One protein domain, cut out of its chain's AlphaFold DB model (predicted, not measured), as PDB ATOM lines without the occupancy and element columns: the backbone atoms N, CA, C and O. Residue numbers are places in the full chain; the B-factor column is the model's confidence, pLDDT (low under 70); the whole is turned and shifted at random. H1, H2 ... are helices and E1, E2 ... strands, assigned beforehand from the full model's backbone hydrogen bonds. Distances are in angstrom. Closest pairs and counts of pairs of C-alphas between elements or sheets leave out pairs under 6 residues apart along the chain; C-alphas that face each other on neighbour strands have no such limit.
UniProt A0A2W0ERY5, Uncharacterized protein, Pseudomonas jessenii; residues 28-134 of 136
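Overview. This is residues 28 to 134 of the 136 residues of an uncharacterized protein of Pseudomonas jessenii (UniProt A0A2W0ERY5). One long helix, H2, runs along most of the length of this elongated model; H3 folds back along its far part as a helical hairpin, and H4 packs on residues 65 to 72 of H2, making a three-helix, up-and-down bundle. At the end where H2 begins, the small strand hairpin E1 and E2 lies between H4 and the short helix H1, while H5 sits at the side near H3 and H4. The printed part has 107 residues with two named strands and five named helices, in the order E1, E2, H1, H2, H3, H4, H5; the sheet E1 - E2 is antiparallel and the class is mostly helix. The whole is compact, with a radius of gyration of the C-alphas of 14.9 A, and spans 47 by 27 by 21 A.

Arrangement. Start at E1, residues 31 to 33, and E2, residues 40 to 42, an antiparallel hairpin at 156 degrees; look for N 32 and O 41, 2.9 A apart, and N 41 and O 32, 2.8 A apart, both within hydrogen-bond range. Next comes H1, residues 45 to 54, whose closest C-alphas with E2 are Val 48 and Gly 42, 4.4 A apart. H2, residues 59 to 84, is apart from H1. With its residues 72 to 83 alone, H2 touches H3, residues 88 to 100, opposite ways at a shallow tilt of 19 degrees; the closest C-alphas are those of Ala 82 and Gln 91, 5.0 A. H4, residues 109 to 120, touches H2 the same way at a tilt of 36 degrees, only just steep; the closest C-alphas are Leu 72 and Ala 112, 7.0 A. Toward the strands, the closest C-alphas of H4 and E1 are Val 111 and Phe 33, 5.9 A. H5, residues 124 to 132, is close to but not clearly touching H4, about perpendicular at 85 degrees, with C-alphas Tyr 124 and Arg 113 closest at 6.3 A. In the five helices, each O i to N i+4 pair is within hydrogen-bond range.

Along the chain. Find C-alpha 31 at (408.781, 490.540, 405.213), where E1 begins; E1 is 6.6 A long and E2 6.8 A. H1 covers 14.0 A. From C-alpha 59 at (421.649, 479.650, 408.322), H2 runs 37.0 A. H3 measures 18.2 A, H4 15.8 A and H5 12.5 A, ending at C-alpha 132 at (389.087, 480.672, 389.192).

Size, cuts and confidence. The two C-alphas farthest apart are those of Val 53 and Asn 86, at 48.1 A. The printed part has no cut and no long link. Mean pLDDT of the printed part is 88.2, and residues 28 to 29 are under 70.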
ATOM      1  N   GLU A  28     402.819 489.272 404.356       58.56
ATOM      2  CA  GLU A  28     403.628 489.806 403.252       58.56
ATOM      3  C   GLU A  28     403.945 491.302 403.394       58.56
ATOM      4  O   GLU A  28     404.836 491.795 402.711       58.56
ATOM      5  N   ARG A  29     403.253 492.044 404.274       66.94
ATOM      6  CA  ARG A  29     403.600 493.446 404.573       66.94
ATOM      7  C   ARG A  29     404.863 493.589 405.420       66.94
ATOM      8  O   ARG A  29     405.495 494.638 405.374       66.94
ATOM      9  N   HIS A  30     405.212 492.568 406.199       78.50
ATOM     10  CA  HIS A  30     406.276 492.659 407.196       78.50
ATOM     11  C   HIS A  30     407.605 492.087 406.717       78.50
ATOM     12  O   HIS A  30     408.629 492.409 407.312       78.50
ATOM     13  N   PHE A  31     407.601 491.271 405.660       86.62
ATOM     14  CA  PHE A  31     408.781 490.540 405.213       86.62
ATOM     15  C   PHE A  31     409.025 490.682 403.715       86.62
ATOM     16  O   PHE A  31     408.103 490.584 402.904       86.62
ATOM     17  N   GLN A  32     410.296 490.802 403.355       88.88
ATOM     18  CA  GLN A  32     410.793 490.613 402.001       88.88
ATOM     19  C   GLN A  32     411.738 489.415 401.980       88.88
ATOM     20  O   GLN A  32     412.491 489.190 402.923       88.88
ATOM     21  N   PHE A  33     411.690 488.648 400.895       90.44
ATOM     22  CA  PHE A  33     412.588 487.522 400.681       90.44
ATOM     23  C   PHE A  33     413.453 487.788 399.459       90.44
ATOM     24  O   PHE A  33     412.942 488.192 398.409       90.44
ATOM     25  N   ASP A  34     414.743 487.508 399.586       90.38
ATOM     26  CA  ASP A  34     415.603 487.304 398.432       90.38
ATOM     27  C   ASP A  34     415.561 485.820 398.069       90.38
ATOM     28  O   ASP A  34     416.021 484.951 398.808       90.38
ATOM     29  N   ALA A  35     414.960 485.517 396.923       83.38
ATOM     30  CA  ALA A  35     414.856 484.147 396.454       83.38
ATOM     31  C   ALA A  35     416.215 483.560 396.037       83.38
ATOM     32  O   ALA A  35     416.353 482.346 396.019       83.38
ATOM     33  N   TYR A  36     417.222 484.366 395.700       86.25
ATOM     34  CA  TYR A  36     418.523 483.852 395.269       86.25
ATOM     35  C   TYR A  36     419.386 483.432 396.453       86.25
ATOM     36  O   TYR A  36     419.951 482.341 396.449       86.25
ATOM     37  N   THR A  37     419.459 484.286 397.469       91.38
ATOM     38  CA  THR A  37     420.275 484.044 398.667       91.38
ATOM     39  C   THR A  37     419.507 483.309 399.762       91.38
ATOM     40  O   THR A  37     420.107 482.686 400.626       91.38
ATOM     41  N   GLY A  38     418.172 483.344 399.729       90.19
ATOM     42  CA  GLY A  38     417.334 482.830 400.808       90.19
ATOM     43  C   GLY A  38     417.265 483.766 402.016       90.19
ATOM     44  O   GLY A  38     416.710 483.378 403.049       90.19
ATOM     45  N   GLN A  39     417.786 484.989 401.916       93.88
ATOM     46  CA  GLN A  39     417.711 485.975 402.989       93.88
ATOM     47  C   GLN A  39     416.277 486.469 403.203       93.88
ATOM     48  O   GLN A  39     415.452 486.508 402.284       93.88
ATOM     49  N   ILE A  40     415.981 486.832 404.449       93.75
ATOM     50  CA  ILE A  40     414.718 487.439 404.863       93.75
ATOM     51  C   ILE A  40     415.012 488.809 405.470       93.75
ATOM     52  O   ILE A  40     415.913 488.942 406.292       93.75
ATOM     53  N   LEU A  41     414.245 489.816 405.068       92.12
ATOM     54  CA  LEU A  41     414.337 491.178 405.580       92.12
ATOM     55  C   LEU A  41     413.010 491.580 406.223       92.12
ATOM     56  O   LEU A  41     411.947 491.395 405.627       92.12
ATOM     57  N   GLY A  42     413.074 492.153 407.424       91.06
ATOM     58  CA  GLY A  42     411.930 492.771 408.084       91.06
ATOM     59  C   GLY A  42     411.701 494.180 407.537       91.06
ATOM     60  O   GLY A  42     412.584 495.023 407.626       91.06
ATOM     61  N   LEU A  43     410.520 494.447 406.982       90.12
ATOM     62  CA  LEU A  43     410.157 495.752 406.409       90.12
ATOM     63  C   LEU A  43     409.536 496.712 407.429       90.12
ATOM     64  O   LEU A  43     409.411 497.905 407.169       90.12
ATOM     65  N   THR A  44     409.109 496.199 408.582       89.81
ATOM     66  CA  THR A  44     408.525 496.998 409.666       89.81
ATOM     67  C   THR A  44     409.177 496.632 410.999       89.81
ATOM     68  O   THR A  44     409.744 495.541 411.102       89.81
ATOM     69  N   PRO A  45     409.035 497.461 412.053       88.62
ATOM     70  CA  PRO A  45     409.542 497.127 413.386       88.62
ATOM     71  C   PRO A  45     409.042 495.768 413.897       88.62
ATOM     72  O   PRO A  45     409.809 494.995 414.460       88.62
ATOM     73  N   GLN A  46     407.773 495.432 413.634       86.88
ATOM     74  CA  GLN A  46     407.208 494.123 413.981       86.88
ATOM     75  C   GLN A  46     407.847 492.990 413.169       86.88
ATOM     76  O   GLN A  46     408.077 491.910 413.707       86.88
ATOM     77  N   GLY A  47     408.140 493.223 411.885       88.94
ATOM     78  CA  GLY A  47     408.831 492.256 411.034       88.94
ATOM     79  C   GLY A  47     410.246 491.966 411.530       88.94
ATOM     80  O   GLY A  47     410.599 490.803 411.694       88.94
ATOM     81  N   VAL A  48     411.021 493.008 411.842       91.88
ATOM     82  CA  VAL A  48     412.372 492.870 412.413       91.88
ATOM     83  C   VAL A  48     412.315 492.093 413.728       91.88
ATOM     84  O   VAL A  48     412.918 491.030 413.831       91.88
ATOM     85  N   ALA A  49     411.466 492.520 414.667       90.12
ATOM     86  CA  ALA A  49     411.301 491.823 415.942       90.12
ATOM     87  C   ALA A  49     410.870 490.354 415.770       90.12
ATOM     88  O   ALA A  49     411.307 489.489 416.523       90.12
ATOM     89  N   THR A  50     410.037 490.039 414.772       88.62
ATOM     90  CA  THR A  50     409.634 488.652 414.491       88.62
ATOM     91  C   THR A  50     410.802 487.816 413.970       88.62
ATOM     92  O   THR A  50     410.923 486.652 414.347       88.62
ATOM     93  N   ILE A  51     411.660 488.381 413.114       91.12
ATOM     94  CA  ILE A  51     412.866 487.689 412.636       91.12
ATOM     95  C   ILE A  51     413.775 487.370 413.817       91.12
ATOM     96  O   ILE A  51     414.145 486.206 413.966       91.12
ATOM     97  N   ASP A  52     414.037 488.361 414.668       90.94
ATOM     98  CA  ASP A  52     414.938 488.235 415.814       90.94
ATOM     99  C   ASP A  52     414.413 487.214 416.835       90.94
ATOM    100  O   ASP A  52     415.121 486.292 417.234       90.94
ATOM    101  N   VAL A  53     413.136 487.327 417.225       91.88
ATOM    102  CA  VAL A  53     412.525 486.460 418.247       91.88
ATOM    103  C   VAL A  53     412.364 485.024 417.749       91.88
ATOM    104  O   VAL A  53     412.590 484.077 418.501       91.88
ATOM    105  N   CYS A  54     411.958 484.833 416.490       89.06
ATOM    106  CA  CYS A  54     411.735 483.495 415.936       89.06
ATOM    107  C   CYS A  54     412.993 482.882 415.291       89.06
ATOM    108  O   CYS A  54     412.944 481.725 414.856       89.06
ATOM    109  N   GLY A  55     414.102 483.628 415.205       91.50
ATOM    110  CA  GLY A  55     415.342 483.212 414.543       91.50
ATOM    111  C   GLY A  55     415.119 482.812 413.085       91.50
ATOM    112  O   GLY A  55     415.536 481.726 412.664       91.50
ATOM    113  N   LEU A  56     414.369 483.627 412.331       91.44
ATOM    114  CA  LEU A  56     413.989 483.312 410.944       91.44
ATOM    115  C   LEU A  56     415.159 483.436 409.958       91.44
ATOM    116  O   LEU A  56     415.095 482.874 408.864       91.44
ATOM    117  N   ASP A  57     416.215 484.141 410.336       93.50
ATOM    118  CA  ASP A  57     417.448 484.402 409.591       93.50
ATOM    119  C   ASP A  57     418.552 483.355 409.833       93.50
ATOM    120  O   ASP A  57     419.604 483.408 409.205       93.50
ATOM    121  N   ARG A  58     418.321 482.349 410.689       95.50
ATOM    122  CA  ARG A  58     419.309 481.286 410.932       95.50
ATOM    123  C   ARG A  58     419.723 480.566 409.639       95.50
ATOM    124  O   ARG A  58     418.875 480.209 408.814       95.50
ATOM    125  N   ARG A  59     421.017 480.233 409.529       95.00
ATOM    126  CA  ARG A  59     421.649 479.650 408.322       95.00
ATOM    127  C   ARG A  59     420.910 478.451 407.722       95.00
ATOM    128  O   ARG A  59     420.855 478.307 406.505       95.00
ATOM    129  N   SER A  60     420.331 477.580 408.551       94.50
ATOM    130  CA  SER A  60     419.594 476.407 408.058       94.50
ATOM    131  C   SER A  60     418.322 476.783 407.292       94.50
ATOM    132  O   SER A  60     418.025 476.174 406.267       94.50
ATOM    133  N   LEU A  61     417.590 477.806 407.749       93.81
ATOM    134  CA  LEU A  61     416.402 478.303 407.052       93.81
ATOM    135  C   LEU A  61     416.776 479.100 405.803       93.81
ATOM    136  O   LEU A  61     416.095 478.977 404.789       93.81
ATOM    137  N   GLU A  62     417.851 479.885 405.865       95.25
ATOM    138  CA  GLU A  62     418.398 480.598 404.707       95.25
ATOM    139  C   GLU A  62     418.740 479.620 403.575       95.25
ATOM    140  O   GLU A  62     418.203 479.743 402.474       95.25
ATOM    141  N   ALA A  63     419.509 478.566 403.870       95.12
ATOM    142  CA  ALA A  63     419.856 477.535 402.895       95.12
ATOM    143  C   ALA A  63     418.613 476.858 402.288       95.12
ATOM    144  O   ALA A  63     418.521 476.679 401.074       95.12
ATOM    145  N   GLN A  64     417.609 476.524 403.107       95.50
ATOM    146  CA  GLN A  64     416.363 475.920 402.621       95.50
ATOM    147  C   GLN A  64     415.561 476.869 401.717       95.50
ATOM    148  O   GLN A  64     415.007 476.440 400.699       95.50
ATOM    149  N   ARG A  65     415.524 478.167 402.043       95.56
ATOM    150  CA  ARG A  65     414.900 479.188 401.189       95.56
ATOM    151  C   ARG A  65     415.659 479.375 399.876       95.56
ATOM    152  O   ARG A  65     415.006 479.474 398.840       95.56
ATOM    153  N   ALA A  66     416.990 479.340 399.890       94.75
ATOM    154  CA  ALA A  66     417.813 479.404 398.682       94.75
ATOM    155  C   ALA A  66     417.564 478.199 397.758       94.75
ATOM    156  O   ALA A  66     417.359 478.366 396.556       94.75
ATOM    157  N   ILE A  67     417.467 476.982 398.311       95.75
ATOM    158  CA  ILE A  67     417.105 475.771 397.546       95.75
ATOM    159  C   ILE A  67     415.732 475.942 396.882       95.75
ATOM    160  O   ILE A  67     415.564 475.655 395.691       95.75
ATOM    161  N   LYS A  68     414.739 476.445 397.631       94.81
ATOM    162  CA  LYS A  68     413.411 476.753 397.081       94.81
ATOM    163  C   LYS A  68     413.509 477.775 395.947       94.81
ATOM    164  O   LYS A  68     412.898 477.581 394.899       94.81
ATOM    165  N   GLY A  69     414.277 478.838 396.136       95.12
ATOM    166  CA  GLY A  69     414.492 479.864 395.127       95.12
ATOM    167  C   GLY A  69     415.175 479.361 393.859       95.12
ATOM    168  O   GLY A  69     414.721 479.676 392.761       95.12
ATOM    169  N   ALA A  70     416.179 478.493 393.980       94.94
ATOM    170  CA  ALA A  70     416.816 477.834 392.842       94.94
ATOM    171  C   ALA A  70     415.816 476.975 392.048       94.94
ATOM    172  O   ALA A  70     415.779 477.036 390.814       94.94
ATOM    173  N   LYS A  71     414.942 476.230 392.743       94.44
ATOM    174  CA  LYS A  71     413.843 475.476 392.117       94.44
ATOM    175  C   LYS A  71     412.889 476.404 391.355       94.44
ATOM    176  O   LYS A  71     412.544 476.110 390.212       94.44
ATOM    177  N   LEU A  72     412.489 477.528 391.953       94.44
ATOM    178  CA  LEU A  72     411.619 478.523 391.314       94.44
ATOM    179  C   LEU A  72     412.280 479.156 390.083       94.44
ATOM    180  O   LEU A  72     411.650 479.275 389.035       94.44
ATOM    181  N   LEU A  73     413.566 479.496 390.179       93.88
ATOM    182  CA  LEU A  73     414.331 480.059 389.072       93.88
ATOM    183  C   LEU A  73     414.405 479.098 387.886       93.88
ATOM    184  O   LEU A  73     414.231 479.527 386.747       93.88
ATOM    185  N   ARG A  74     414.627 477.803 388.139       92.88
ATOM    186  CA  ARG A  74     414.603 476.778 387.090       92.88
ATOM    187  C   ARG A  74     413.255 476.761 386.365       92.88
ATOM    188  O   ARG A  74     413.234 476.841 385.142       92.88
ATOM    189  N   ARG A  75     412.143 476.727 387.106       91.12
ATOM    190  CA  ARG A  75     410.788 476.747 386.521       91.12
ATOM    191  C   ARG A  75     410.509 478.021 385.728       91.12
ATOM    192  O   ARG A  75     409.887 477.973 384.674       91.12
ATOM    193  N   TYR A  76     411.003 479.158 386.206       93.19
ATOM    194  CA  TYR A  76     410.890 480.418 385.481       93.19
ATOM    195  C   TYR A  76     411.679 480.413 384.167       93.19
ATOM    196  O   TYR A  76     411.168 480.885 383.158       93.19
ATOM    197  N   LYS A  77     412.883 479.831 384.140       93.62
ATOM    198  CA  LYS A  77     413.637 479.653 382.890       93.62
ATOM    199  C   LYS A  77     412.891 478.753 381.902       93.62
ATOM    200  O   LYS A  77     412.805 479.110 380.736       93.62
ATOM    201  N   GLU A  78     412.312 477.645 382.371       92.56
ATOM    202  CA  GLU A  78     411.464 476.759 381.552       92.56
ATOM    203  C   GLU A  78     410.278 477.536 380.941       92.56
ATOM    204  O   GLU A  78     410.012 477.415 379.749       92.56
ATOM    205  N   PHE A  79     409.626 478.401 381.727       91.50
ATOM    206  CA  PHE A  79     408.551 479.279 381.250       91.50
ATOM    207  C   PHE A  79     409.022 480.283 380.184       91.50
ATOM    208  O   PHE A  79     408.358 480.441 379.162       91.50
ATOM    209  N   VAL A  80     410.161 480.953 380.400       92.69
ATOM    210  CA  VAL A  80     410.707 481.940 379.451       92.69
ATOM    211  C   VAL A  80     411.107 481.277 378.132       92.69
ATOM    212  O   VAL A  80     410.783 481.809 377.075       92.69
ATOM    213  N   LEU A  81     411.755 480.110 378.186       93.19
ATOM    214  CA  LEU A  81     412.132 479.345 376.993       93.19
ATOM    215  C   LEU A  81     410.893 478.920 376.197       93.19
ATOM    216  O   LEU A  81     410.795 479.228 375.014       93.19
ATOM    217  N   ALA A  82     409.896 478.330 376.861       90.75
ATOM    218  CA  ALA A  82     408.649 477.930 376.209       90.75
ATOM    219  C   ALA A  82     407.890 479.114 375.585       90.75
ATOM    220  O   ALA A  82     407.256 478.961 374.542       90.75
ATOM    221  N   SER A  83     407.968 480.295 376.208       87.12
ATOM    222  CA  SER A  83     407.400 481.526 375.655       87.12
ATOM    223  C   SER A  83     408.148 482.011 374.411       87.12
ATOM    224  O   SER A  83     407.513 482.584 373.533       87.12
ATOM    225  N   GLY A  84     409.468 481.808 374.334       90.00
ATOM    226  CA  GLY A  84     410.271 482.129 373.150       90.00
ATOM    227  C   GLY A  84     410.000 481.178 371.981       90.00
ATOM    228  O   GLY A  84     409.909 481.619 370.840       90.00
ATOM    229  N   ASP A  85     409.772 479.900 372.280       90.94
ATOM    230  CA  ASP A  85     409.480 478.858 371.287       90.94
ATOM    231  C   ASP A  85     408.013 478.867 370.803       90.94
ATOM    232  O   ASP A  85     407.603 477.991 370.043       90.94
ATOM    233  N   ASN A  86     407.188 479.821 371.265       88.00
ATOM    234  CA  ASN A  86     405.729 479.861 371.065       88.00
ATOM    235  C   ASN A  86     405.010 478.552 371.462       88.00
ATOM    236  O   ASN A  86     403.916 478.245 370.982       88.00
ATOM    237  N   ASN A  87     405.600 477.774 372.374       91.00
ATOM    238  CA  ASN A  87     405.031 476.523 372.852       91.00
ATOM    239  C   ASN A  87     404.067 476.794 374.012       91.00
ATOM    240  O   ASN A  87     404.414 476.685 375.192       91.00
ATOM    241  N   VAL A  88     402.826 477.131 373.656       87.50
ATOM    242  CA  VAL A  88     401.754 477.500 374.597       87.50
ATOM    243  C   VAL A  88     401.500 476.409 375.644       87.50
ATOM    244  O   VAL A  88     401.267 476.707 376.817       87.50
ATOM    245  N   LEU A  89     401.583 475.132 375.260       87.50
ATOM    246  CA  LEU A  89     401.379 474.020 376.189       87.50
ATOM    247  C   LEU A  89     402.484 473.975 377.252       87.50
ATOM    248  O   LEU A  89     402.189 473.921 378.447       87.50
ATOM    249  N   ALA A  90     403.749 474.028 376.831       88.00
ATOM    250  CA  ALA A  90     404.887 474.022 377.747       88.00
ATOM    251  C   ALA A  90     404.902 475.272 378.643       88.00
ATOM    252  O   ALA A  90     405.177 475.168 379.840       88.00
ATOM    253  N   GLN A  91     404.525 476.429 378.093       87.56
ATOM    254  CA  GLN A  91     404.386 477.674 378.839       87.56
ATOM    255  C   GLN A  91     403.353 477.532 379.965       87.56
ATOM    256  O   GLN A  91     403.654 477.836 381.123       87.56
ATOM    257  N   ASN A  92     402.164 477.010 379.654       85.88
ATOM    258  CA  ASN A  92     401.098 476.799 380.634       85.88
ATOM    259  C   ASN A  92     401.495 475.782 381.711       85.88
ATOM    260  O   ASN A  92     401.231 476.004 382.893       85.88
ATOM    261  N   ILE A  93     402.181 474.698 381.334       88.56
ATOM    262  CA  ILE A  93     402.689 473.703 382.290       88.56
ATOM    263  C   ILE A  93     403.700 474.339 383.254       88.56
ATOM    264  O   ILE A  93     403.587 474.159 384.470       88.56
ATOM    265  N   ALA A  94     404.663 475.106 382.739       88.00
ATOM    266  CA  ALA A  94     405.679 475.765 383.558       88.00
ATOM    267  C   ALA A  94     405.072 476.835 384.484       88.00
ATOM    268  O   ALA A  94     405.425 476.911 385.665       88.00
ATOM    269  N   LEU A  95     404.111 477.616 383.980       86.88
ATOM    270  CA  LEU A  95     403.385 478.609 384.769       86.88
ATOM    271  C   LEU A  95     402.570 477.946 385.886       86.88
ATOM    272  O   LEU A  95     402.678 478.340 387.047       86.88
ATOM    273  N   LYS A  96     401.822 476.885 385.573       86.94
ATOM    274  CA  LYS A  96     401.052 476.123 386.564       86.94
ATOM    275  C   LYS A  96     401.948 475.533 387.652       86.94
ATOM    276  O   LYS A  96     401.609 475.617 388.832       86.94
ATOM    277  N   ALA A  97     403.115 475.008 387.280       89.31
ATOM    278  CA  ALA A  97     404.094 474.502 388.235       89.31
ATOM    279  C   ALA A  97     404.606 475.603 389.183       89.31
ATOM    280  O   ALA A  97     404.677 475.373 390.386       89.31
ATOM    281  N   LEU A  98     404.914 476.806 388.679       89.50
ATOM    282  CA  LEU A  98     405.285 477.955 389.524       89.50
ATOM    283  C   LEU A  98     404.168 478.330 390.501       89.50
ATOM    284  O   LEU A  98     404.420 478.600 391.674       89.50
ATOM    285  N   MET A  99     402.931 478.330 390.019       86.25
ATOM    286  CA  MET A  99     401.766 478.705 390.812       86.25
ATOM    287  C   MET A  99     401.431 477.704 391.907       86.25
ATOM    288  O   MET A  99     401.009 478.095 392.998       86.25
ATOM    289  N   ASP A 100     401.640 476.421 391.642       88.62
ATOM    290  CA  ASP A 100     401.441 475.381 392.638       88.62
ATOM    291  C   ASP A 100     402.371 475.560 393.845       88.62
ATOM    292  O   ASP A 100     401.934 475.307 394.967       88.62
ATOM    293  N   GLU A 101     403.579 476.107 393.656       90.50
ATOM    294  CA  GLU A 101     404.519 476.421 394.742       90.50
ATOM    295  C   GLU A 101     404.068 477.604 395.625       90.50
ATOM    296  O   GLU A 101     404.589 477.768 396.730       90.50
ATOM    297  N   CYS A 102     403.118 478.434 395.168       88.38
ATOM    298  CA  CYS A 102     402.585 479.576 395.924       88.38
ATOM    299  C   CYS A 102     401.460 479.195 396.903       88.38
ATOM    300  O   CYS A 102     401.034 480.029 397.717       88.38
ATOM    301  N   ARG A 103     400.942 477.963 396.831       84.88
ATOM    302  CA  ARG A 103     399.830 477.500 397.677       84.88
ATOM    303  C   ARG A 103     400.248 477.503 399.149       84.88
ATOM    304  O   ARG A 103     401.355 477.107 399.481       84.88
ATOM    305  N   SER A 104     399.351 477.903 400.051       79.88
ATOM    306  CA  SER A 104     399.672 478.070 401.485       79.88
ATOM    307  C   SER A 104     400.170 476.804 402.191       79.88
ATOM    308  O   SER A 104     400.806 476.912 403.230       79.88
ATOM    309  N   LYS A 105     399.875 475.621 401.642       84.06
ATOM    310  CA  LYS A 105     400.343 474.330 402.165       84.06
ATOM    311  C   LYS A 105     401.793 474.002 401.795       84.06
ATOM    312  O   LYS A 105     402.354 473.061 402.341       84.06
ATOM    313  N   GLU A 106     402.371 474.723 400.839       87.25
ATOM    314  CA  GLU A 106     403.716 474.436 400.354       87.25
ATOM    315  C   GLU A 106     404.768 475.024 401.300       87.25
ATOM    316  O   GLU A 106     404.660 476.189 401.710       87.25
ATOM    317  N   PRO A 107     405.843 474.276 401.599       89.12
ATOM    318  CA  PRO A 107     406.982 474.819 402.318       89.12
ATOM    319  C   PRO A 107     407.534 476.062 401.615       89.12
ATOM    320  O   PRO A 107     407.745 476.074 400.393       89.12
ATOM    321  N   TYR A 108     407.775 477.107 402.408       90.44
ATOM    322  CA  TYR A 108     408.299 478.397 401.953       90.44
ATOM    323  C   TYR A 108     407.439 479.059 400.860       90.44
ATOM    324  O   TYR A 108     407.962 479.766 400.000       90.44
ATOM    325  N   ALA A 109     406.113 478.870 400.897       89.75
ATOM    326  CA  ALA A 109     405.182 479.508 399.959       89.75
ATOM    327  C   ALA A 109     405.347 481.038 399.886       89.75
ATOM    328  O   ALA A 109     405.196 481.622 398.817       89.75
ATOM    329  N   ALA A 110     405.715 481.693 400.995       87.62
ATOM    330  CA  ALA A 110     405.992 483.131 401.019       87.62
ATOM    331  C   ALA A 110     407.156 483.530 400.088       87.62
ATOM    332  O   ALA A 110     407.055 484.532 399.379       87.62
ATOM    333  N   VAL A 111     408.214 482.710 400.005       91.44
ATOM    334  CA  VAL A 111     409.329 482.917 399.062       91.44
ATOM    335  C   VAL A 111     408.830 482.799 397.624       91.44
ATOM    336  O   VAL A 111     409.136 483.653 396.797       91.44
ATOM    337  N   ALA A 112     408.002 481.788 397.332       91.44
ATOM    338  CA  ALA A 112     407.425 481.598 396.002       91.44
ATOM    339  C   ALA A 112     406.548 482.779 395.571       91.44
ATOM    340  O   ALA A 112     406.673 483.266 394.451       91.44
ATOM    341  N   ARG A 113     405.701 483.291 396.470       88.81
ATOM    342  CA  ARG A 113     404.865 484.472 396.200       88.81
ATOM    343  C   ARG A 113     405.706 485.721 395.966       88.81
ATOM    344  O   ARG A 113     405.436 486.459 395.021       88.81
ATOM    345  N   CYS A 114     406.745 485.930 396.777       88.38
ATOM    346  CA  CYS A 114     407.673 487.045 396.600       88.38
ATOM    347  C   CYS A 114     408.377 486.962 395.235       88.38
ATOM    348  O   CYS A 114     408.384 487.935 394.482       88.38
ATOM    349  N   PHE A 115     408.871 485.775 394.868       91.31
ATOM    350  CA  PHE A 115     409.520 485.517 393.582       91.31
ATOM    351  C   PHE A 115     408.589 485.788 392.391       91.31
ATOM    352  O   PHE A 115     408.959 486.521 391.473       91.31
ATOM    353  N   VAL A 116     407.367 485.245 392.411       90.31
ATOM    354  CA  VAL A 116     406.390 485.442 391.327       90.31
ATOM    355  C   VAL A 116     406.006 486.915 391.194       90.31
ATOM    356  O   VAL A 116     406.007 487.445 390.083       90.31
ATOM    357  N   LYS A 117     405.788 487.620 392.307       88.19
ATOM    358  CA  LYS A 117     405.527 489.065 392.288       88.19
ATOM    359  C   LYS A 117     406.687 489.853 391.676       88.19
ATOM    360  O   LYS A 117     406.457 490.789 390.914       88.19
ATOM    361  N   GLN A 118     407.934 489.485 391.970       88.94
ATOM    362  CA  GLN A 118     409.112 490.162 391.421       88.94
ATOM    363  C   GLN A 118     409.288 489.903 389.915       88.94
ATOM    364  O   GLN A 118     409.527 490.858 389.171       88.94
ATOM    365  N   LYS A 119     409.168 488.641 389.476       90.88
ATOM    366  CA  LYS A 119     409.474 488.203 388.101       90.88
ATOM    367  C   LYS A 119     408.317 488.331 387.120       90.88
ATOM    368  O   LYS A 119     408.547 488.707 385.979       90.88
ATOM    369  N   LEU A 120     407.100 488.016 387.554       87.75
ATOM    370  CA  LEU A 120     405.902 488.019 386.707       87.75
ATOM    371  C   LEU A 120     405.003 489.233 386.960       87.75
ATOM    372  O   LEU A 120     404.036 489.417 386.236       87.75
ATOM    373  N   LYS A 121     405.297 490.058 387.979       88.62
ATOM    374  CA  LYS A 121     404.472 491.219 388.379       88.62
ATOM    375  C   LYS A 121     403.026 490.856 388.742       88.62
ATOM    376  O   LYS A 121     402.167 491.727 388.792       88.62
ATOM    377  N   LEU A 122     402.781 489.586 389.069       83.88
ATOM    378  CA  LEU A 122     401.485 489.067 389.498       83.88
ATOM    379  C   LEU A 122     401.452 488.923 391.018       83.88
ATOM    380  O   LEU A 122     402.361 488.340 391.619       83.88
ATOM    381  N   SER A 123     400.397 489.430 391.653       80.94
ATOM    382  CA  SER A 123     400.136 489.156 393.065       80.94
ATOM    383  C   SER A 123     399.506 487.774 393.247       80.94
ATOM    384  O   SER A 123     398.892 487.222 392.334       80.94
ATOM    385  N   TYR A 124     399.593 487.208 394.455       74.25
ATOM    386  CA  TYR A 124     398.940 485.926 394.740       74.25
ATOM    387  C   TYR A 124     397.409 485.990 394.568       74.25
ATOM    388  O   TYR A 124     396.790 485.013 394.153       74.25
ATOM    389  N   SER A 125     396.788 487.147 394.814       76.81
ATOM    390  CA  SER A 125     395.368 487.374 394.521       76.81
ATOM    391  C   SER A 125     395.048 487.294 393.029       76.81
ATOM    392  O   SER A 125     394.040 486.680 392.672       76.81
ATOM    393  N   ASP A 126     395.910 487.843 392.167       80.62
ATOM    394  CA  ASP A 126     395.730 487.796 390.709       80.62
ATOM    395  C   ASP A 126     395.806 486.353 390.219       80.62
ATOM    396  O   ASP A 126     394.931 485.880 389.497       80.62
ATOM    397  N   LEU A 127     396.790 485.607 390.726       72.44
ATOM    398  CA  LEU A 127     396.959 484.183 390.456       72.44
ATOM    399  C   LEU A 127     395.716 483.361 390.842       72.44
ATOM    400  O   LEU A 127     395.243 482.524 390.070       72.44
ATOM    401  N   LEU A 128     395.146 483.610 392.026       75.00
ATOM    402  CA  LEU A 128     393.912 482.954 392.468       75.00
ATOM    403  C   LEU A 128     392.697 483.352 391.622       75.00
ATOM    404  O   LEU A 128     391.764 482.561 391.475       75.00
ATOM    405  N   ALA A 129     392.654 484.579 391.104       80.69
ATOM    406  CA  ALA A 129     391.593 485.024 390.205       80.69
ATOM    407  C   ALA A 129     391.707 484.354 388.829       80.69
ATOM    408  O   ALA A 129     390.705 483.868 388.310       80.69
ATOM    409  N   MET A 130     392.917 484.257 388.275       77.00
ATOM    410  CA  MET A 130     393.178 483.601 386.993       77.00
ATOM    411  C   MET A 130     392.801 482.112 387.025       77.00
ATOM    412  O   MET A 130     392.088 481.645 386.137       77.00
ATOM    413  N   LYS A 131     393.164 481.398 388.100       73.69
ATOM    414  CA  LYS A 131     392.778 479.992 388.304       73.69
ATOM    415  C   LYS A 131     391.261 479.807 388.389       73.69
ATOM    416  O   LYS A 131     390.712 478.874 387.816       73.69
ATOM    417  N   ARG A 132     390.559 480.706 389.091       78.88
ATOM    418  CA  ARG A 132     389.087 480.672 389.192       78.88
ATOM    419  C   ARG A 132     388.394 480.885 387.845       78.88
ATOM    420  O   ARG A 132     387.291 480.389 387.662       78.88
ATOM    421  N   LYS A 133     389.034 481.607 386.923       78.69
ATOM    422  CA  LYS A 133     388.533 481.876 385.569       78.69
ATOM    423  C   LYS A 133     388.917 480.798 384.543       78.69
ATOM    424  O   LYS A 133     388.563 480.947 383.382       78.69
ATOM    425  N   GLY A 134     389.649 479.751 384.939       70.19
ATOM    426  CA  GLY A 134     390.109 478.700 384.024       70.19
ATOM    427  C   GLY A 134     391.146 479.170 382.999       70.19
ATOM    428  O   GLY A 134     391.335 478.515 381.981       70.19
TER     429      GLY A 134